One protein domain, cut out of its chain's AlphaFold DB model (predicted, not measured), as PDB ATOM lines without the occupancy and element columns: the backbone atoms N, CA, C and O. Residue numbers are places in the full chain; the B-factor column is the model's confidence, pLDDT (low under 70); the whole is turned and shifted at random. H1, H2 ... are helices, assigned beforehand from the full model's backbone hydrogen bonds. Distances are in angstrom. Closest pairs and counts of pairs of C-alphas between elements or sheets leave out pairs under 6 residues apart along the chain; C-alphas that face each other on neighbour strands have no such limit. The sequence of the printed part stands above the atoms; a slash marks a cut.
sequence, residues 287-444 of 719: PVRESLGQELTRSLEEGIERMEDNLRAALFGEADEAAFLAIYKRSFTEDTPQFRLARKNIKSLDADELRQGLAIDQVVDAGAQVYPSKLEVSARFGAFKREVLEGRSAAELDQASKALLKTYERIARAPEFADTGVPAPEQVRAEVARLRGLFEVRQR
ATOM      1  N   PRO A 287      31.996  29.151 -19.252       96.00
ATOM      2  CA  PRO A 287      33.162  28.627 -18.529       96.00
ATOM      3  C   PRO A 287      33.798  29.645 -17.569       96.00
ATOM      4  O   PRO A 287      34.297  29.280 -16.509       96.00
ATOM      5  N   VAL A 288      33.763  30.937 -17.924       95.88
ATOM      6  CA  VAL A 288      34.255  32.019 -17.056       95.88
ATOM      7  C   VAL A 288      33.349  32.154 -15.836       95.88
ATOM      8  O   VAL A 288      33.853  32.297 -14.726       95.88
ATOM      9  N   ARG A 289      32.025  32.066 -16.021       95.88
ATOM     10  CA  ARG A 289      31.051  32.095 -14.919       95.88
ATOM     11  C   ARG A 289      31.214  30.901 -13.983       95.88
ATOM     12  O   ARG A 289      31.220  31.085 -12.775       95.88
ATOM     13  N   GLU A 290      31.376  29.697 -14.522       96.19
ATOM     14  CA  GLU A 290      31.574  28.488 -13.717       96.19
ATOM     15  C   GLU A 290      32.855  28.573 -12.876       96.19
ATOM     16  O   GLU A 290      32.809  28.403 -11.656       96.19
ATOM     17  N   SER A 291      33.978  28.938 -13.504       96.69
ATOM     18  CA  SER A 291      35.258  29.120 -12.812       96.69
ATOM     19  C   SER A 291      35.188  30.224 -11.753       96.69
ATOM     20  O   SER A 291      35.709  30.054 -10.653       96.69
ATOM     21  N   LEU A 292      34.507  31.336 -12.046       96.44
ATOM     22  CA  LEU A 292      34.290  32.406 -11.076       96.44
ATOM     23  C   LEU A 292      33.476  31.917  -9.871       96.44
ATOM     24  O   LEU A 292      33.792  32.279  -8.744       96.44
ATOM     25  N   GLY A 293      32.454  31.083 -10.080       96.31
ATOM     26  CA  GLY A 293      31.636  30.538  -8.992       96.31
ATOM     27  C   GLY A 293      32.438  29.662  -8.027       96.31
ATOM     28  O   GLY A 293      32.263  29.759  -6.810       96.31
ATOM     29  N   GLN A 294      33.360  28.859  -8.561       96.75
ATOM     30  CA  GLN A 294      34.280  28.042  -7.764       96.75
ATOM     31  C   GLN A 294      35.254  28.917  -6.963       96.75
ATOM     32  O   GLN A 294      35.391  28.738  -5.753       96.75
ATOM     33  N   GLU A 295      35.878  29.907  -7.606       96.69
ATOM     34  CA  GLU A 295      36.829  30.809  -6.945       96.69
ATOM     35  C   GLU A 295      36.161  31.732  -5.911       96.69
ATOM     36  O   GLU A 295      36.748  32.004  -4.866       96.69
ATOM     37  N   LEU A 296      34.922  32.180  -6.145       96.19
ATOM     38  CA  LEU A 296      34.141  32.933  -5.156       96.19
ATOM     39  C   LEU A 296      33.838  32.085  -3.922       96.19
ATOM     40  O   LEU A 296      33.941  32.584  -2.807       96.19
ATOM     41  N   THR A 297      33.486  30.811  -4.113       96.44
ATOM     42  CA  THR A 297      33.227  29.888  -2.996       96.44
ATOM     43  C   THR A 297      34.488  29.694  -2.160       96.44
ATOM     44  O   THR A 297      34.445  29.915  -0.952       96.44
ATOM     45  N   ARG A 298      35.629  29.425  -2.808       96.50
ATOM     46  CA  ARG A 298      36.929  29.334  -2.130       96.50
ATOM     47  C   ARG A 298      37.293  30.633  -1.403       96.50
ATOM     48  O   ARG A 298      37.691  30.604  -0.247       96.50
ATOM     49  N   SER A 299      37.105  31.784  -2.051       96.06
ATOM     50  CA  SER A 299      37.415  33.097  -1.462       96.06
ATOM     51  C   SER A 299      36.550  33.416  -0.236       96.06
ATOM     52  O   SER A 299      37.016  34.094   0.680       96.06
ATOM     53  N   LEU A 300      35.296  32.951  -0.208       96.81
ATOM     54  CA  LEU A 300      34.412  33.075   0.953       96.81
ATOM     55  C   LEU A 300      34.878  32.192   2.115       96.81
ATOM     56  O   LEU A 300      34.913  32.670   3.245       96.81
ATOM     57  N   GLU A 301      35.262  30.943   1.845       96.88
ATOM     58  CA  GLU A 301      35.815  30.023   2.850       96.88
ATOM     59  C   GLU A 301      37.102  30.589   3.465       96.88
ATOM     60  O   GLU A 301      37.168  30.786   4.678       96.88
ATOM     61  N   GLU A 302      38.071  30.976   2.631       96.06
ATOM     62  CA  GLU A 302      39.333  31.586   3.072       96.06
ATOM     63  C   GLU A 302      39.115  32.901   3.837       96.06
ATOM     64  O   GLU A 302      39.829  33.208   4.794       96.06
ATOM     65  N   GLY A 303      38.143  33.715   3.417       95.94
ATOM     66  CA  GLY A 303      37.801  34.963   4.096       95.94
ATOM     67  C   GLY A 303      37.163  34.729   5.467       95.94
ATOM     68  O   GLY A 303      37.487  35.433   6.423       95.94
ATOM     69  N   ILE A 304      36.310  33.709   5.596       97.56
ATOM     70  CA  ILE A 304      35.734  33.291   6.878       97.56
ATOM     71  C   ILE A 304      36.813  32.748   7.814       97.56
ATOM     72  O   ILE A 304      36.835  33.148   8.975       97.56
ATOM     73  N   GLU A 305      37.715  31.892   7.332       96.38
ATOM     74  CA  GLU A 305      38.838  31.373   8.128       96.38
ATOM     75  C   GLU A 305      39.748  32.506   8.608       96.38
ATOM     76  O   GLU A 305      40.067  32.600   9.791       96.38
ATOM     77  N   ARG A 306      40.084  33.447   7.719       95.44
ATOM     78  CA  ARG A 306      40.855  34.645   8.076       95.44
ATOM     79  C   ARG A 306      40.142  35.494   9.124       95.44
ATOM     80  O   ARG A 306      40.782  36.019  10.032       95.44
ATOM     81  N   MET A 307      38.830  35.669   8.995       96.19
ATOM     82  CA  MET A 307      38.037  36.421   9.962       96.19
ATOM     83  C   MET A 307      37.972  35.701  11.314       96.19
ATOM     84  O   MET A 307      38.087  36.354  12.346       96.19
ATOM     85  N   GLU A 308      37.850  34.375  11.320       96.44
ATOM     86  CA  GLU A 308      37.906  33.536  12.523       96.44
ATOM     87  C   GLU A 308      39.263  33.660  13.228       96.44
ATOM     88  O   GLU A 308      39.313  33.889  14.436       96.44
ATOM     89  N   ASP A 309      40.359  33.620  12.469       94.56
ATOM     90  CA  ASP A 309      41.715  33.813  12.985       94.56
ATOM     91  C   ASP A 309      41.927  35.219  13.556       94.56
ATOM     92  O   ASP A 309      42.470  35.363  14.653       94.56
ATOM     93  N   ASN A 310      41.442  36.252  12.864       92.56
ATOM     94  CA  ASN A 310      41.497  37.634  13.346       92.56
ATOM     95  C   ASN A 310      40.675  37.819  14.628       92.56
ATOM     96  O   ASN A 310      41.071  38.560  15.526       92.56
ATOM     97  N   LEU A 311      39.529  37.145  14.730       94.44
ATOM     98  CA  LEU A 311      38.653  37.216  15.895       94.44
ATOM     99  C   LEU A 311      39.043  36.230  16.996       94.44
ATOM    100  O   LEU A 311      38.408  36.250  18.044       94.44
ATOM    101  N   ARG A 312      40.085  35.408  16.830       94.12
ATOM    102  CA  ARG A 312      40.441  34.334  17.771       94.12
ATOM    103  C   ARG A 312      40.556  34.799  19.225       94.12
ATOM    104  O   ARG A 312      40.171  34.061  20.120       94.12
ATOM    105  N   ALA A 313      41.042  36.017  19.470       88.56
ATOM    106  CA  ALA A 313      41.118  36.586  20.820       88.56
ATOM    107  C   ALA A 313      39.748  36.989  21.410       88.56
ATOM    108  O   ALA A 313      39.564  36.953  22.628       88.56
ATOM    109  N   ALA A 314      38.793  37.361  20.553       88.88
ATOM    110  CA  ALA A 314      37.417  37.717  20.909       88.88
ATOM    111  C   ALA A 314      36.469  36.507  20.942       88.88
ATOM    112  O   ALA A 314      35.414  36.577  21.572       88.88
ATOM    113  N   LEU A 315      36.812  35.424  20.247       93.06
ATOM    114  CA  LEU A 315      36.027  34.197  20.199       93.06
ATOM    115  C   LEU A 315      36.319  33.327  21.422       93.06
ATOM    116  O   LEU A 315      37.440  33.261  21.916       93.06
ATOM    117  N   PHE A 316      35.286  32.645  21.905       91.56
ATOM    118  CA  PHE A 316      35.396  31.637  22.952       91.56
ATOM    119  C   PHE A 316      35.966  30.332  22.372       91.56
ATOM    120  O   PHE A 316      35.297  29.680  21.566       91.56
ATOM    121  N   GLY A 317      37.189  29.966  22.768       93.31
ATOM    122  CA  GLY A 317      37.866  28.729  22.347       93.31
ATOM    123  C   GLY A 317      38.064  27.698  23.467       93.31
ATOM    124  O   GLY A 317      37.683  27.917  24.613       93.31
ATOM    125  N   GLU A 318      38.726  26.576  23.164       93.38
ATOM    126  CA  GLU A 318      38.991  25.500  24.144       93.38
ATOM    127  C   GLU A 318      39.821  25.973  25.350       93.38
ATOM    128  O   GLU A 318      39.585  25.558  26.486       93.38
ATOM    129  N   ALA A 319      40.784  26.872  25.120       93.19
ATOM    130  CA  ALA A 319      41.582  27.463  26.191       93.19
ATOM    131  C   ALA A 319      40.727  28.339  27.123       93.19
ATOM    132  O   ALA A 319      40.929  28.322  28.337       93.19
ATOM    133  N   ASP A 320      39.749  29.059  26.566       92.62
ATOM    134  CA  ASP A 320      38.794  29.853  27.337       92.62
ATOM    135  C   ASP A 320      37.832  28.952  28.122       92.62
ATOM    136  O   ASP A 320      37.577  29.228  29.292       92.62
ATOM    137  N   GLU A 321      37.365  27.841  27.536       93.62
ATOM    138  CA  GLU A 321      36.575  26.828  28.250       93.62
ATOM    139  C   GLU A 321      37.347  26.273  29.447       93.62
ATOM    140  O   GLU A 321      36.837  26.265  30.568       93.62
ATOM    141  N   ALA A 322      38.592  25.842  29.237       94.06
ATOM    142  CA  ALA A 322      39.421  25.299  30.302       94.06
ATOM    143  C   ALA A 322      39.678  26.332  31.411       94.06
ATOM    144  O   ALA A 322      39.572  25.999  32.594       94.06
ATOM    145  N   ALA A 323      39.973  27.581  31.042       93.62
ATOM    146  CA  ALA A 323      40.206  28.665  31.990       93.62
ATOM    147  C   ALA A 323      38.935  29.027  32.776       93.62
ATOM    148  O   ALA A 323      38.980  29.102  34.006       93.62
ATOM    149  N   PHE A 324      37.789  29.150  32.100       93.75
ATOM    150  CA  PHE A 324      36.500  29.387  32.744       93.75
ATOM    151  C   PHE A 324      36.149  28.259  33.717       93.75
ATOM    152  O   PHE A 324      35.847  28.515  34.882       93.75
ATOM    153  N   LEU A 325      36.236  26.999  33.277       93.06
ATOM    154  CA  LEU A 325      35.928  25.850  34.126       93.06
ATOM    155  C   LEU A 325      36.905  25.745  35.302       93.06
ATOM    156  O   LEU A 325      36.495  25.320  36.377       93.06
ATOM    157  N   ALA A 326      38.167  26.151  35.147       93.44
ATOM    158  CA  ALA A 326      39.125  26.203  36.248       93.44
ATOM    159  C   ALA A 326      38.763  27.271  37.292       93.44
ATOM    160  O   ALA A 326      38.890  27.007  38.487       93.44
ATOM    161  N   ILE A 327      38.286  28.447  36.866       90.69
ATOM    162  CA  ILE A 327      37.768  29.482  37.775       90.69
ATOM    163  C   ILE A 327      36.521  28.954  38.488       90.69
ATOM    164  O   ILE A 327      36.447  28.986  39.714       90.69
ATOM    165  N   TYR A 328      35.581  28.383  37.738       90.31
ATOM    166  CA  TYR A 328      34.307  27.898  38.264       90.31
ATOM    167  C   TYR A 328      34.480  26.698  39.220       90.31
ATOM    168  O   TYR A 328      33.775  26.599  40.225       90.31
ATOM    169  N   LYS A 329      35.494  25.844  38.995       92.81
ATOM    170  CA  LYS A 329      35.893  24.745  39.899       92.81
ATOM    171  C   LYS A 329      36.320  25.197  41.293       92.81
ATOM    172  O   LYS A 329      36.271  24.402  42.226       92.81
ATOM    173  N   ARG A 330      36.763  26.449  41.453       92.12
ATOM    174  CA  ARG A 330      37.121  26.996  42.775       92.12
ATOM    175  C   ARG A 330      35.891  27.171  43.663       92.12
ATOM    176  O   ARG A 330      36.019  27.106  44.880       92.12
ATOM    177  N   SER A 331      34.730  27.368  43.044       90.12
ATOM    178  CA  SER A 331      33.455  27.604  43.722       90.12
ATOM    179  C   SER A 331      32.577  26.351  43.768       90.12
ATOM    180  O   SER A 331      31.813  26.176  44.713       90.12
ATOM    181  N   PHE A 332      32.694  25.461  42.775       92.31
ATOM    182  CA  PHE A 332      31.810  24.305  42.601       92.31
ATOM    183  C   PHE A 332      32.577  23.037  42.207       92.31
ATOM    184  O   PHE A 332      33.441  23.070  41.337       92.31
ATOM    185  N   THR A 333      32.228  21.885  42.788       92.69
ATOM    186  CA  THR A 333      32.776  20.589  42.343       92.69
ATOM    187  C   THR A 333      32.113  20.126  41.042       92.69
ATOM    188  O   THR A 333      30.993  20.536  40.723       92.69
ATOM    189  N   GLU A 334      32.781  19.247  40.284       93.56
ATOM    190  CA  GLU A 334      32.291  18.785  38.972       93.56
ATOM    191  C   GLU A 334      30.918  18.094  39.029       93.56
ATOM    192  O   GLU A 334      30.149  18.149  38.066       93.56
ATOM    193  N   ASP A 335      30.583  17.490  40.172       93.56
ATOM    194  CA  ASP A 335      29.323  16.775  40.381       93.56
ATOM    195  C   ASP A 335      28.134  17.705  40.665       93.56
ATOM    196  O   ASP A 335      26.970  17.284  40.596       93.56
ATOM    197  N   THR A 336      28.390  18.984  40.949       93.94
ATOM    198  CA  THR A 336      27.321  19.945  41.235       93.94
ATOM    199  C   THR A 336      26.431  20.182  40.005       93.94
ATOM    200  O   THR A 336      26.906  20.176  38.862       93.94
ATOM    201  N   PRO A 337      25.114  20.387  40.197       93.12
ATOM    202  CA  PRO A 337      24.219  20.794  39.117       93.12
ATOM    203  C   PRO A 337      24.676  22.078  38.410       93.12
ATOM    204  O   PRO A 337      24.571  22.158  37.190       93.12
ATOM    205  N   GLN A 338      25.231  23.039  39.156       92.94
ATOM    206  CA  GLN A 338      25.740  24.316  38.654       92.94
ATOM    207  C   GLN A 338      26.891  24.109  37.667       92.94
ATOM    208  O   GLN A 338      26.829  24.586  36.535       92.94
ATOM    209  N   PHE A 339      27.901  23.310  38.038       93.38
ATOM    210  CA  PHE A 339      29.032  23.003  37.155       93.38
ATOM    211  C   PHE A 339      28.581  22.306  35.866       93.38
ATOM    212  O   PHE A 339      29.014  22.652  34.763       93.38
ATOM    213  N   ARG A 340      27.655  21.346  35.987       94.06
ATOM    214  CA  ARG A 340      27.079  20.644  34.831       94.06
ATOM    215  C   ARG A 340      26.268  21.575  33.930       94.06
ATOM    216  O   ARG A 340      26.356  21.440  32.709       94.06
ATOM    217  N   LEU A 341      25.515  22.510  34.506       93.44
ATOM    218  CA  LEU A 341      24.736  23.498  33.763       93.44
ATOM    219  C   LEU A 341      25.646  24.497  33.041       93.44
ATOM    220  O   LEU A 341      25.481  24.689  31.842       93.44
ATOM    221  N   ALA A 342      26.668  25.036  33.708       91.12
ATOM    222  CA  ALA A 342      27.639  25.936  33.086       91.12
ATOM    223  C   ALA A 342      28.348  25.268  31.894       91.12
ATOM    224  O   ALA A 342      28.421  25.839  30.805       91.12
ATOM    225  N   ARG A 343      28.778  24.006  32.047       93.25
ATOM    226  CA  ARG A 343      29.364  23.221  30.948       93.25
ATOM    227  C   ARG A 343      28.375  22.978  29.804       93.25
ATOM    228  O   ARG A 343      28.774  22.974  28.642       93.25
ATOM    229  N   LYS A 344      27.094  22.755  30.111       95.19
ATOM    230  CA  LYS A 344      26.038  22.621  29.098       95.19
ATOM    231  C   LYS A 344      25.855  23.932  28.327       95.19
ATOM    232  O   LYS A 344      25.839  23.880  27.103       95.19
ATOM    233  N   ASN A 345      25.786  25.064  29.025       91.06
ATOM    234  CA  ASN A 345      25.578  26.387  28.432       91.06
ATOM    235  C   ASN A 345      26.749  26.796  27.529       91.06
ATOM    236  O   ASN A 345      26.530  27.311  26.437       91.06
ATOM    237  N   ILE A 346      27.987  26.480  27.928       91.31
ATOM    238  CA  ILE A 346      29.172  26.664  27.077       91.31
ATOM    239  C   ILE A 346      29.051  25.850  25.788       91.31
ATOM    240  O   ILE A 346      29.217  26.390  24.697       91.31
ATOM    241  N   LYS A 347      28.693  24.565  25.895       92.12
ATOM    242  CA  LYS A 347      28.527  23.689  24.724       92.12
ATOM    243  C   LYS A 347      27.403  24.130  23.790       92.12
ATOM    244  O   LYS A 347      27.499  23.894  22.591       92.12
ATOM    245  N   SER A 348      26.338  24.731  24.319       90.38
ATOM    246  CA  SER A 348      25.242  25.280  23.514       90.38
ATOM    247  C   SER A 348      25.482  26.716  23.043       90.38
ATOM    248  O   SER A 348      24.619  27.256  22.358       90.38
ATOM    249  N   LEU A 349      26.624  27.324  23.391       92.50
ATOM    250  CA  LEU A 349      26.925  28.737  23.151       92.50
ATOM    251  C   LEU A 349      25.827  29.685  23.690       92.50
ATOM    252  O   LEU A 349      25.538  30.720  23.089       92.50
ATOM    253  N   ASP A 350      25.217  29.340  24.832       91.56
ATOM    254  CA  ASP A 350      24.169  30.136  25.483       91.56
ATOM    255  C   ASP A 350      24.760  31.146  26.480       91.56
ATOM    256  O   ASP A 350      25.028  30.845  27.649       91.56
ATOM    257  N   ALA A 351      25.015  32.357  25.981       91.75
ATOM    258  CA  ALA A 351      25.691  33.408  26.736       91.75
ATOM    259  C   ALA A 351      24.810  33.995  27.844       91.75
ATOM    260  O   ALA A 351      25.324  34.417  28.882       91.75
ATOM    261  N   ASP A 352      23.493  34.021  27.635       89.81
ATOM    262  CA  ASP A 352      22.550  34.624  28.569       89.81
ATOM    263  C   ASP A 352      22.341  33.717  29.781       89.81
ATOM    264  O   ASP A 352      22.439  34.194  30.913       89.81
ATOM    265  N   GLU A 353      22.168  32.412  29.567       91.88
ATOM    266  CA  GLU A 353      22.090  31.423  30.649       91.88
ATOM    267  C   GLU A 353      23.407  31.335  31.437       91.88
ATOM    268  O   GLU A 353      23.402  31.209  32.664       91.88
ATOM    269  N   LEU A 354      24.562  31.457  30.770       91.56
ATOM    270  CA  LEU A 354      25.855  31.513  31.457       91.56
ATOM    271  C   LEU A 354      25.975  32.766  32.340       91.56
ATOM    272  O   LEU A 354      26.431  32.679  33.480       91.56
ATOM    273  N   ARG A 355      25.526  33.927  31.844       91.19
ATOM    274  CA  ARG A 355      25.517  35.189  32.600       91.19
ATOM    275  C   ARG A 355      24.563  35.129  33.795       91.19
ATOM    276  O   ARG A 355      24.921  35.590  34.877       91.19
ATOM    277  N   GLN A 356      23.378  34.542  33.620       91.19
ATOM    278  CA  GLN A 356      22.420  34.317  34.707       91.19
ATOM    279  C   GLN A 356      22.991  33.377  35.771       91.19
ATOM    280  O   GLN A 356      22.911  33.698  36.955       91.19
ATOM    281  N   GLY A 357      23.629  32.275  35.363       89.31
ATOM    282  CA  GLY A 357      24.305  31.353  36.279       89.31
ATOM    283  C   GLY A 357      25.371  32.054  37.122       89.31
ATOM    284  O   GLY A 357      25.322  31.998  38.347       89.31
ATOM    285  N   LEU A 358      26.266  32.820  36.485       90.25
ATOM    286  CA  LEU A 358      27.297  33.594  37.192       90.25
ATOM    287  C   LEU A 358      26.713  34.604  38.192       90.25
ATOM    288  O   LEU A 358      27.280  34.793  39.268       90.25
ATOM    289  N   ALA A 359      25.590  35.242  37.849       90.31
ATOM    290  CA  ALA A 359      24.907  36.190  38.727       90.31
ATOM    291  C   ALA A 359      24.245  35.503  39.932       90.31
ATOM    292  O   ALA A 359      24.375  35.988  41.057       90.31
ATOM    293  N   ILE A 360      23.566  34.372  39.713       90.06
ATOM    294  CA  ILE A 360      22.926  33.571  40.771       90.06
ATOM    295  C   ILE A 360      23.975  33.052  41.757       90.06
ATOM    296  O   ILE A 360      23.786  33.137  42.970       90.06
ATOM    297  N   ASP A 361      25.100  32.581  41.231       88.50
ATOM    298  CA  ASP A 361      26.196  32.013  42.011       88.50
ATOM    299  C   ASP A 361      27.112  33.074  42.642       88.50
ATOM    300  O   ASP A 361      28.075  32.729  43.326       88.50
ATOM    301  N   GLN A 362      26.822  34.365  42.420       89.94
ATOM    302  CA  GLN A 362      27.592  35.509  42.920       89.94
ATOM    303  C   GLN A 362      29.091  35.420  42.583       89.94
ATOM    304  O   GLN A 362      29.953  35.816  43.371       89.94
ATOM    305  N   VAL A 363      29.429  34.910  41.396       86.38
ATOM    306  CA  VAL A 363      30.820  34.818  40.934       86.38
ATOM    307  C   VAL A 363      31.267  36.196  40.436       86.38
ATOM    308  O   VAL A 363      31.028  36.578  39.291       86.38
ATOM    309  N   VAL A 364      31.925  36.962  41.314       83.44
ATOM    310  CA  VAL A 364      32.401  38.339  41.039       83.44
ATOM    311  C   VAL A 364      33.798  38.369  40.393       83.44
ATOM    312  O   VAL A 364      34.411  39.425  40.272       83.44
ATOM    313  N   ASP A 365      34.340  37.219  39.983       85.69
ATOM    314  CA  ASP A 365      35.648  37.171  39.325       85.69
ATOM    315  C   ASP A 365      35.580  37.930  37.989       85.69
ATOM    316  O   ASP A 365      34.838  37.553  37.080       85.69
ATOM    317  N   ALA A 366      36.345  39.020  37.875       78.06
ATOM    318  CA  ALA A 366      36.371  39.857  36.679       78.06
ATOM    319  C   ALA A 366      36.789  39.066  35.427       78.06
ATOM    320  O   ALA A 366      36.296  39.347  34.337       78.06
ATOM    321  N   GLY A 367      37.624  38.032  35.582       81.69
ATOM    322  CA  GLY A 367      37.976  37.113  34.505       81.69
ATOM    323  C   GLY A 367      36.790  36.261  34.057       81.69
ATOM    324  O   GLY A 367      36.622  36.037  32.862       81.69
ATOM    325  N   ALA A 368      35.909  35.853  34.978       84.00
ATOM    326  CA  ALA A 368      34.713  35.073  34.652       84.00
ATOM    327  C   ALA A 368      33.688  35.864  33.811       84.00
ATOM    328  O   ALA A 368      32.976  35.281  32.993       84.00
ATOM    329  N   GLN A 369      33.631  37.190  33.977       85.44
ATOM    330  CA  GLN A 369      32.663  38.068  33.300       85.44
ATOM    331  C   GLN A 369      32.959  38.273  31.801       85.44
ATOM    332  O   GLN A 369      32.055  38.603  31.033       85.44
ATOM    333  N   VAL A 370      34.195  38.015  31.356       90.88
ATOM    334  CA  VAL A 370      34.611  38.135  29.943       90.88
ATOM    335  C   VAL A 370      34.026  37.006  29.082       90.88
ATOM    336  O   VAL A 370      33.726  37.194  27.899       90.88
ATOM    337  N   TYR A 371      33.823  35.824  29.668       92.69
ATOM    338  CA  TYR A 371      33.452  34.619  28.928       92.69
ATOM    339  C   TYR A 371      32.041  34.642  28.327       92.69
ATOM    340  O   TYR A 371      31.930  34.276  27.157       92.69
ATOM    341  N   PRO A 372      30.978  35.115  29.015       93.12
ATOM    342  CA  PRO A 372      29.672  35.303  28.380       93.12
ATOM    343  C   PRO A 372      29.738  36.203  27.142       93.12
ATOM    344  O   PRO A 372      29.114  35.902  26.128       93.12
ATOM    345  N   SER A 373      30.534  37.275  27.188       93.69
ATOM    346  CA  SER A 373      30.731  38.179  26.049       93.69
ATOM    347  C   SER A 373      31.418  37.470  24.878       93.69
ATOM    348  O   SER A 373      30.904  37.514  23.760       93.69
ATOM    349  N   LYS A 374      32.520  36.747  25.124       94.50
ATOM    350  CA  LYS A 374      33.186  35.935  24.088       94.50
ATOM    351  C   LYS A 374      32.253  34.886  23.477       94.50
ATOM    352  O   LYS A 374      32.233  34.703  22.262       94.50
ATOM    353  N   LEU A 375      31.455  34.217  24.312       94.06
ATOM    354  CA  LEU A 375      30.495  33.199  23.886       94.06
ATOM    355  C   LEU A 375      29.410  33.802  22.979       94.06
ATOM    356  O   LEU A 375      29.042  33.203  21.970       94.06
ATOM    357  N   GLU A 376      28.946  35.016  23.290       95.00
ATOM    358  CA  GLU A 376      27.984  35.747  22.465       95.00
ATOM    359  C   GLU A 376      28.572  36.112  21.093       95.00
ATOM    360  O   GLU A 376      27.904  35.911  20.077       95.00
ATOM    361  N   VAL A 377      29.828  36.581  21.023       95.62
ATOM    362  CA  VAL A 377      30.512  36.816  19.732       95.62
ATOM    363  C   VAL A 377      30.635  35.516  18.955       95.62
ATOM    364  O   VAL A 377      30.286  35.504  17.778       95.62
ATOM    365  N   SER A 378      31.055  34.419  19.596       95.25
ATOM    366  CA  SER A 378      31.150  33.102  18.952       95.25
ATOM    367  C   SER A 378      29.814  32.634  18.383       95.25
ATOM    368  O   SER A 378      29.764  32.189  17.237       95.25
ATOM    369  N   ALA A 379      28.716  32.786  19.126       95.56
ATOM    370  CA  ALA A 379      27.383  32.435  18.645       95.56
ATOM    371  C   ALA A 379      26.973  33.281  17.425       95.56
ATOM    372  O   ALA A 379      26.477  32.749  16.428       95.56
ATOM    373  N   ARG A 380      27.212  34.600  17.465       96.88
ATOM    374  CA  ARG A 380      26.896  35.511  16.351       96.88
ATOM    375  C   ARG A 380      27.781  35.271  15.134       96.88
ATOM    376  O   ARG A 380      27.278  35.302  14.013       96.88
ATOM    377  N   PHE A 381      29.065  35.003  15.343       96.88
ATOM    378  CA  PHE A 381      30.003  34.668  14.280       96.88
ATOM    379  C   PHE A 381      29.649  33.325  13.640       96.88
ATOM    380  O   PHE A 381      29.620  33.233  12.420       96.88
ATOM    381  N   GLY A 382      29.272  32.317  14.433       95.94
ATOM    382  CA  GLY A 382      28.784  31.033  13.924       95.94
ATOM    383  C   GLY A 382      27.525  31.171  13.061       95.94
ATOM    384  O   GLY A 382      27.434  30.543  12.008       95.94
ATOM    385  N   ALA A 383      26.580  32.032  13.458       95.69
ATOM    386  CA  ALA A 383      25.412  32.355  12.636       95.69
ATOM    387  C   ALA A 383      25.809  33.057  11.325       95.69
ATOM    388  O   ALA A 383      25.372  32.645  10.257       95.69
ATOM    389  N   PHE A 384      26.686  34.064  11.387       96.81
ATOM    390  CA  PHE A 384      27.209  34.749  10.198       96.81
ATOM    391  C   PHE A 384      27.945  33.793   9.247       96.81
ATOM    392  O   PHE A 384      27.656  33.780   8.055       96.81
ATOM    393  N   LYS A 385      28.835  32.941   9.769       97.31
ATOM    394  CA  LYS A 385      29.565  31.912   9.016       97.31
ATOM    395  C   LYS A 385      28.616  30.970   8.282       97.31
ATOM    396  O   LYS A 385      28.816  30.709   7.098       97.31
ATOM    397  N   ARG A 386      27.558  30.510   8.958       96.69
ATOM    398  CA  ARG A 386      26.516  29.680   8.343       96.69
ATOM    399  C   ARG A 386      25.830  30.409   7.189       96.69
ATOM    400  O   ARG A 386      25.752  29.855   6.100       96.69
ATOM    401  N   GLU A 387      25.411  31.658   7.384       96.50
ATOM    402  CA  GLU A 387      24.752  32.435   6.323       96.50
ATOM    403  C   GLU A 387      25.681  32.758   5.142       96.50
ATOM    404  O   GLU A 387      25.247  32.779   3.995       96.50
ATOM    405  N   VAL A 388      26.978  32.965   5.373       95.50
ATOM    406  CA  VAL A 388      27.938  33.184   4.280       95.50
ATOM    407  C   VAL A 388      28.146  31.910   3.456       95.50
ATOM    408  O   VAL A 388      28.126  31.954   2.223       95.50
ATOM    409  N   LEU A 389      28.343  30.766   4.113       94.56
ATOM    410  CA  LEU A 389      28.687  29.515   3.431       94.56
ATOM    411  C   LEU A 389      27.453  28.825   2.838       94.56
ATOM    412  O   LEU A 389      27.455  28.483   1.655       94.56
ATOM    413  N   GLU A 390      26.395  28.688   3.633       93.56
ATOM    414  CA  GLU A 390      25.175  27.932   3.321       93.56
ATOM    415  C   GLU A 390      23.989  28.827   2.933       93.56
ATOM    416  O   GLU A 390      23.047  28.356   2.284       93.56
ATOM    417  N   GLY A 391      24.006  30.090   3.372       77.56
ATOM    418  CA  GLY A 391      22.842  30.971   3.356       77.56
ATOM    419  C   GLY A 391      22.270  31.176   1.962       77.56
ATOM    420  O   GLY A 391      22.972  31.359   0.960       77.56
ATOM    421  N   ARG A 392      20.939  31.147   1.903       80.69
ATOM    422  CA  ARG A 392      20.175  31.262   0.655       80.69
ATOM    423  C   ARG A 392      19.690  32.685   0.404       80.69
ATOM    424  O   ARG A 392      19.321  32.997  -0.725       80.69
ATOM    425  N   SER A 393      19.687  33.536   1.430       93.25
ATOM    426  CA  SER A 393      19.072  34.860   1.396       93.25
ATOM    427  C   SER A 393      20.053  35.967   1.767       93.25
ATOM    428  O   SER A 393      20.689  35.941   2.820       93.25
ATOM    429  N   ALA A 394      20.110  37.012   0.938       92.94
ATOM    430  CA  ALA A 394      20.863  38.227   1.251       92.94
ATOM    431  C   ALA A 394      20.323  38.958   2.500       92.94
ATOM    432  O   ALA A 394      21.084  39.623   3.198       92.94
ATOM    433  N   ALA A 395      19.027  38.820   2.807       94.31
ATOM    434  CA  ALA A 395      18.419  39.453   3.977       94.31
ATOM    435  C   ALA A 395      18.851  38.786   5.295       94.31
ATOM    436  O   ALA A 395      19.114  39.480   6.275       94.31
ATOM    437  N   GLU A 396      18.965  37.453   5.305       95.50
ATOM    438  CA  GLU A 396      19.438  36.688   6.468       95.50
ATOM    439  C   GLU A 396      20.914  36.996   6.743       95.50
ATOM    440  O   GLU A 396      21.281  37.299   7.882       95.50
ATOM    441  N   LEU A 397      21.735  37.056   5.688       95.88
ATOM    442  CA  LEU A 397      23.129  37.480   5.794       95.88
ATOM    443  C   LEU A 397      23.263  38.910   6.336       95.88
ATOM    444  O   LEU A 397      24.097  39.155   7.209       95.88
ATOM    445  N   ASP A 398      22.458  39.865   5.860       95.62
ATOM    446  CA  ASP A 398      22.489  41.248   6.354       95.62
ATOM    447  C   ASP A 398      22.087  41.332   7.837       95.62
ATOM    448  O   ASP A 398      22.745  42.017   8.628       95.62
ATOM    449  N   GLN A 399      21.072  40.571   8.255       96.44
ATOM    450  CA  GLN A 399      20.673  40.476   9.658       96.44
ATOM    451  C   GLN A 399      21.779  39.861  10.530       96.44
ATOM    452  O   GLN A 399      22.092  40.411  11.592       96.44
ATOM    453  N   ALA A 400      22.397  38.760  10.091       96.75
ATOM    454  CA  ALA A 400      23.499  38.110  10.800       96.75
ATOM    455  C   ALA A 400      24.730  39.028  10.901       96.75
ATOM    456  O   ALA A 400      25.307  39.172  11.981       96.75
ATOM    457  N   SER A 401      25.068  39.728   9.814       97.12
ATOM    458  CA  SER A 401      26.158  40.710   9.753       97.12
ATOM    459  C   SER A 401      25.945  41.851  10.749       97.12
ATOM    460  O   SER A 401      26.826  42.160  11.551       97.12
ATOM    461  N   LYS A 402      24.749  42.456  10.757       97.44
ATOM    462  CA  LYS A 402      24.384  43.528  11.701       97.44
ATOM    463  C   LYS A 402      24.428  43.050  13.148       97.44
ATOM    464  O   LYS A 402      24.908  43.780  14.015       97.44
ATOM    465  N   ALA A 403      23.940  41.840  13.420       96.88
ATOM    466  CA  ALA A 403      23.959  41.262  14.759       96.88
ATOM    467  C   ALA A 403      25.393  41.010  15.253       96.88
ATOM    468  O   ALA A 403      25.702  41.343  16.400       96.88
ATOM    469  N   LEU A 404      26.269  40.483  14.392       97.44
ATOM    470  CA  LEU A 404      27.686  40.284  14.692       97.44
ATOM    471  C   LEU A 404      28.389  41.614  14.973       97.44
ATOM    472  O   LEU A 404      28.963  41.768  16.048       97.44
ATOM    473  N   LEU A 405      28.288  42.589  14.066       97.44
ATOM    474  CA  LEU A 405      28.953  43.888  14.217       97.44
ATOM    475  C   LEU A 405      28.485  44.631  15.472       97.44
ATOM    476  O   LEU A 405      29.311  45.115  16.237       97.44
ATOM    477  N   LYS A 406      27.175  44.646  15.748       97.31
ATOM    478  CA  LYS A 406      26.625  45.266  16.962       97.31
ATOM    479  C   LYS A 406      27.171  44.621  18.240       97.31
ATOM    480  O   LYS A 406      27.509  45.322  19.192       97.31
ATOM    481  N   THR A 407      27.227  43.290  18.270       96.50
ATOM    482  CA  THR A 407      27.724  42.527  19.426       96.50
ATOM    483  C   THR A 407      29.218  42.768  19.622       96.50
ATOM    484  O   THR A 407      29.656  43.063  20.732       96.50
ATOM    485  N   TYR A 408      29.979  42.720  18.529       96.44
ATOM    486  CA  TYR A 408      31.415  42.948  18.520       96.44
ATOM    487  C   TYR A 408      31.783  44.366  18.963       96.44
ATOM    488  O   TYR A 408      32.626  44.533  19.835       96.44
ATOM    489  N   GLU A 409      31.118  45.397  18.437       96.19
ATOM    490  CA  GLU A 409      31.362  46.793  18.817       96.19
ATOM    491  C   GLU A 409      31.105  47.053  20.302       96.19
ATOM    492  O   GLU A 409      31.844  47.808  20.933       96.19
ATOM    493  N   ARG A 410      30.067  46.430  20.873       95.62
ATOM    494  CA  ARG A 410      29.789  46.525  22.310       95.62
ATOM    495  C   ARG A 410      30.936  45.932  23.129       95.62
ATOM    496  O   ARG A 410      31.324  46.519  24.130       95.62
ATOM    497  N   ILE A 411      31.468  44.798  22.688       93.06
ATOM    498  CA  ILE A 411      32.520  44.047  23.379       93.06
ATOM    499  C   ILE A 411      33.881  44.720  23.238       93.06
ATOM    500  O   ILE A 411      34.568  44.913  24.232       93.06
ATOM    501  N   ALA A 412      34.225  45.189  22.041       93.69
ATOM    502  CA  ALA A 412      35.461  45.923  21.783       93.69
ATOM    503  C   ALA A 412      35.551  47.258  22.549       93.69
ATOM    504  O   ALA A 412      36.638  47.807  22.701       93.69
ATOM    505  N   ARG A 413      34.420  47.804  23.022       94.25
ATOM    506  CA  ARG A 413      34.375  49.002  23.880       94.25
ATOM    507  C   ARG A 413      34.435  48.691  25.372       94.25
ATOM    508  O   ARG A 413      34.584  49.621  26.163       94.25
ATOM    509  N   ALA A 414      34.250  47.435  25.759       93.31
ATOM    510  CA  ALA A 414      34.236  47.065  27.159       93.31
ATOM    511  C   ALA A 414      35.681  47.030  27.699       93.31
ATOM    512  O   ALA A 414      36.578  46.529  27.011       93.31
ATOM    513  N   PRO A 415      35.939  47.598  28.891       92.12
ATOM    514  CA  PRO A 415      37.293  47.772  29.416       92.12
ATOM    515  C   PRO A 415      38.040  46.444  29.578       92.12
ATOM    516  O   PRO A 415      39.252  46.400  29.396       92.12
ATOM    517  N   GLU A 416      37.326  45.351  29.839       90.00
ATOM    518  CA  GLU A 416      37.888  44.008  29.961       90.00
ATOM    519  C   GLU A 416      38.517  43.454  28.665       90.00
ATOM    520  O   GLU A 416      39.293  42.503  28.729       90.00
ATOM    521  N   PHE A 417      38.237  44.049  27.498       89.38
ATOM    522  CA  PHE A 417      38.821  43.639  26.213       89.38
ATOM    523  C   PHE A 417      39.961  44.544  25.732       89.38
ATOM    524  O   PHE A 417      40.608  44.201  24.739       89.38
ATOM    525  N   ALA A 418      40.263  45.647  26.426       88.12
ATOM    526  CA  ALA A 418      41.260  46.627  25.980       88.12
ATOM    527  C   ALA A 418      42.653  46.010  25.732       88.12
ATOM    528  O   ALA A 418      43.312  46.356  24.753       88.12
ATOM    529  N   ASP A 419      43.053  45.035  26.554       86.69
ATOM    530  CA  ASP A 419      44.383  44.410  26.504       86.69
ATOM    531  C   ASP A 419      44.409  43.062  25.762       86.69
ATOM    532  O   ASP A 419      45.443  42.399  25.680       86.69
ATOM    533  N   THR A 420      43.275  42.623  25.211       83.38
ATOM    534  CA  THR A 420      43.135  41.264  24.654       83.38
ATOM    535  C   THR A 420      43.630  41.125  23.211       83.38
ATOM    536  O   THR A 420      43.600  40.031  22.657       83.38
ATOM    537  N   GLY A 421      44.108  42.210  22.591       90.62
ATOM    538  CA  GLY A 421      44.575  42.201  21.197       90.62
ATOM    539  C   GLY A 421      43.450  42.005  20.175       90.62
ATOM    540  O   GLY A 421      43.695  41.555  19.059       90.62
ATOM    541  N   VAL A 422      42.212  42.310  20.562       93.12
ATOM    542  CA  VAL A 422      41.026  42.208  19.708       93.12
ATOM    543  C   VAL A 422      41.112  43.240  18.570       93.12
ATOM    544  O   VAL A 422      41.482  44.389  18.826       93.12
ATOM    545  N   PRO A 423      40.805  42.867  17.309       94.31
ATOM    546  CA  PRO A 423      40.959  43.778  16.180       94.31
ATOM    547  C   PRO A 423      40.082  45.028  16.307       94.31
ATOM    548  O   PRO A 423      39.020  45.029  16.937       94.31
ATOM    549  N   ALA A 424      40.493  46.118  15.663       95.00
ATOM    550  CA  ALA A 424      39.694  47.338  15.678       95.00
ATOM    551  C   ALA A 424      38.314  47.085  15.024       95.00
ATOM    552  O   ALA A 424      38.251  46.404  13.995       95.00
ATOM    553  N   PRO A 425      37.206  47.662  15.537       95.81
ATOM    554  CA  PRO A 425      35.873  47.493  14.946       95.81
ATOM    555  C   PRO A 425      35.796  47.797  13.445       95.81
ATOM    556  O   PRO A 425      35.082  47.114  12.716       95.81
ATOM    557  N   GLU A 426      36.576  48.769  12.965       95.31
ATOM    558  CA  GLU A 426      36.644  49.115  11.541       95.31
ATOM    559  C   GLU A 426      37.241  47.995  10.677       95.31
ATOM    560  O   GLU A 426      36.774  47.770   9.563       95.31
ATOM    561  N   GLN A 427      38.219  47.242  11.193       94.88
ATOM    562  CA  GLN A 427      38.800  46.098  10.478       94.88
ATOM    563  C   GLN A 427      37.772  44.972  10.323       94.88
ATOM    564  O   GLN A 427      37.613  44.421   9.238       94.88
ATOM    565  N   VAL A 428      37.019  44.678  11.388       96.38
ATOM    566  CA  VAL A 428      35.949  43.667  11.360       96.38
ATOM    567  C   VAL A 428      34.819  44.099  10.429       96.38
ATOM    568  O   VAL A 428      34.328  43.293   9.643       96.38
ATOM    569  N   ARG A 429      34.437  45.382  10.453       96.44
ATOM    570  CA  ARG A 429      33.431  45.941   9.540       96.44
ATOM    571  C   ARG A 429      33.866  45.844   8.079       96.44
ATOM    572  O   ARG A 429      33.045  45.472   7.243       96.44
ATOM    573  N   ALA A 430      35.128  46.147   7.780       94.31
ATOM    574  CA  ALA A 430      35.677  46.032   6.433       94.31
ATOM    575  C   ALA A 430      35.657  44.579   5.926       94.31
ATOM    576  O   ALA A 430      35.205  44.339   4.807       94.31
ATOM    577  N   GLU A 431      36.056  43.605   6.753       96.00
ATOM    578  CA  GLU A 431      36.047  42.190   6.350       96.00
ATOM    579  C   GLU A 431      34.615  41.652   6.175       96.00
ATOM    580  O   GLU A 431      34.328  40.981   5.184       96.00
ATOM    581  N   VAL A 432      33.677  42.023   7.058       96.56
ATOM    582  CA  VAL A 432      32.248  41.688   6.899       96.56
ATOM    583  C   VAL A 432      31.681  42.278   5.606       96.56
ATOM    584  O   VAL A 432      30.976  41.584   4.873       96.56
ATOM    585  N   ALA A 433      31.995  43.538   5.290       95.19
ATOM    586  CA  ALA A 433      31.543  44.181   4.057       95.19
ATOM    587  C   ALA A 433      32.108  43.486   2.806       95.19
ATOM    588  O   ALA A 433      31.370  43.261   1.844       95.19
ATOM    589  N   ARG A 434      33.385  43.089   2.843       95.38
ATOM    590  CA  ARG A 434      34.048  42.331   1.774       95.38
ATOM    591  C   ARG A 434      33.391  40.966   1.551       95.38
ATOM    592  O   ARG A 434      33.046  40.637   0.416       95.38
ATOM    593  N   LEU A 435      33.160  40.198   2.618       96.50
ATOM    594  CA  LEU A 435      32.471  38.902   2.554       96.50
ATOM    595  C   LEU A 435      31.038  39.037   2.025       96.50
ATOM    596  O   LEU A 435      30.603  38.220   1.213       96.50
ATOM    597  N   ARG A 436      30.322  40.100   2.414       96.00
ATOM    598  CA  ARG A 436      28.985  40.394   1.879       96.00
ATOM    599  C   ARG A 436      29.022  40.656   0.374       96.00
ATOM    600  O   ARG A 436      28.219  40.078  -0.352       96.00
ATOM    601  N   GLY A 437      29.973  41.463  -0.101       94.81
ATOM    602  CA  GLY A 437      30.159  41.723  -1.532       94.81
ATOM    603  C   GLY A 437      30.416  40.439  -2.328       94.81
ATOM    604  O   GLY A 437      29.769  40.199  -3.347       94.81
ATOM    605  N   LEU A 438      31.297  39.563  -1.831       96.56
ATOM    606  CA  LEU A 438      31.568  38.255  -2.443       96.56
ATOM    607  C   LEU A 438      30.313  37.363  -2.499       96.56
ATOM    608  O   LEU A 438      30.031  36.755  -3.534       96.56
ATOM    609  N   PHE A 439      29.532  37.312  -1.416       96.44
ATOM    610  CA  PHE A 439      28.287  36.542  -1.361       96.44
ATOM    611  C   PHE A 439      27.233  37.067  -2.347       96.44
ATOM    612  O   PHE A 439      26.615  36.278  -3.065       96.44
ATOM    613  N   GLU A 440      27.041  38.387  -2.421       95.44
ATOM    614  CA  GLU A 440      26.092  39.015  -3.349       95.44
ATOM    615  C   GLU A 440      26.450  38.718  -4.810       95.44
ATOM    616  O   GLU A 440      25.576  38.361  -5.605       95.44
ATOM    617  N   VAL A 441      27.738  38.790  -5.164       95.69
ATOM    618  CA  VAL A 441      28.218  38.417  -6.502       95.69
ATOM    619  C   VAL A 441      27.952  36.936  -6.785       95.69
ATOM    620  O   VAL A 441      27.469  36.610  -7.870       95.69
ATOM    621  N   ARG A 442      28.196  36.033  -5.822       96.12
ATOM    622  CA  ARG A 442      27.902  34.594  -5.968       96.12
ATOM    623  C   ARG A 442      26.413  34.340  -6.231       96.12
ATOM    624  O   ARG A 442      26.080  33.568  -7.127       96.12
ATOM    625  N   GLN A 443      25.524  35.011  -5.499       94.81
ATOM    626  CA  GLN A 443      24.071  34.904  -5.692       94.81
ATOM    627  C   GLN A 443      23.642  35.371  -7.089       94.81
ATOM    628  O   GLN A 443      22.873  34.698  -7.772       94.81
ATOM    629  N   ARG A 444      24.189  36.494  -7.562       93.75
ATOM    630  CA  ARG A 444      23.919  37.013  -8.913       93.75
ATOM    631  C   ARG A 444      24.454  36.111 -10.014       93.75
ATOM    632  O   ARG A 444      23.826  35.959 -11.058       93.75
TER     633      ARG A 444
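What this domain is: This is residues 287 to 444 of the 719 residues of an uncharacterized protein of Aquisphaera giovannonii (UniProt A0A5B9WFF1). What shape does the domain have? It is a rod of two small helical bundles end to end, sharing one long helix, H5: H2 and H4 pack on its first part, with H3 packed on H2 and H4, and H1, H6 and H7 gather with its later part. H1 and H2 follow one another along the rod, and H1 makes much of its length. What is it made of? The printed part has 158 residues with seven named helices, H1 to H7 in chain order, and no named strand; the class is all helix. How large is it? It is only just compact, close to loose, with a radius of gyration of the C-alphas of 18.0 A and spans of 62 by 30 by 24 A.

Where its parts are: Where is the longest helix? H1 is residues 287 to 311, 35.9 A from first to last C-alpha, and begins at C-alpha 287 at (33.162, 28.627, -18.529). Where are the other long helices? H5 is residues 366 to 389, 35.7 A long, with C-alpha 366 at (36.371, 39.857, 36.679). H6 is residues 394 to 412, 26.3 A, and H7 is residues 425 to 444, 28.7 A, ending at C-alpha 444 at (23.919, 37.013, -8.913). Which helices are short? H2 is residues 318 to 328, H3 residues 337 to 347 and H4 residues 351 to 360.

How they stand to each other: What does H1 touch? It touches H7 at a shallow tilt of 22 degrees, opposite ways, the C-alphas of Gly 293 and Arg 442 being closest at 6.3 A. With residues 297 to 304 alone it touches H5, closest at the C-alphas of Ile 304 and Lys 385, 6.7 A. What surrounds the hub, H5? H5 and H6 form a hairpin, closest at the C-alphas of Phe 384 and Ala 400, 5.0 A; H4 and H5 form another, closest at those of Ala 351 and Pro 372, 4.7 A. H2 touches H5, closest at the C-alphas of Phe 324 and Ala 368, 6.3 A, while H3 touches H4 in a hairpin, closest at those of Asn 345 and Leu 354, 6.0 A. How do the backbones run? Every O i to N i+4 pair is within hydrogen-bond range in H1, H2, H3, H4, H6 and H7, and 16 of 20 are in H5.

The domain as a whole: Which C-alphas are farthest apart? Those of Pro 287 and Ser 331, at 62.3 A. Is there a cut or a long link? The printed part has no cut, and the link from H6 to H7, residues 413 to 424, is long. Where is confidence low? No printed residue is under 70, and the mean pLDDT of the printed part is 93.4.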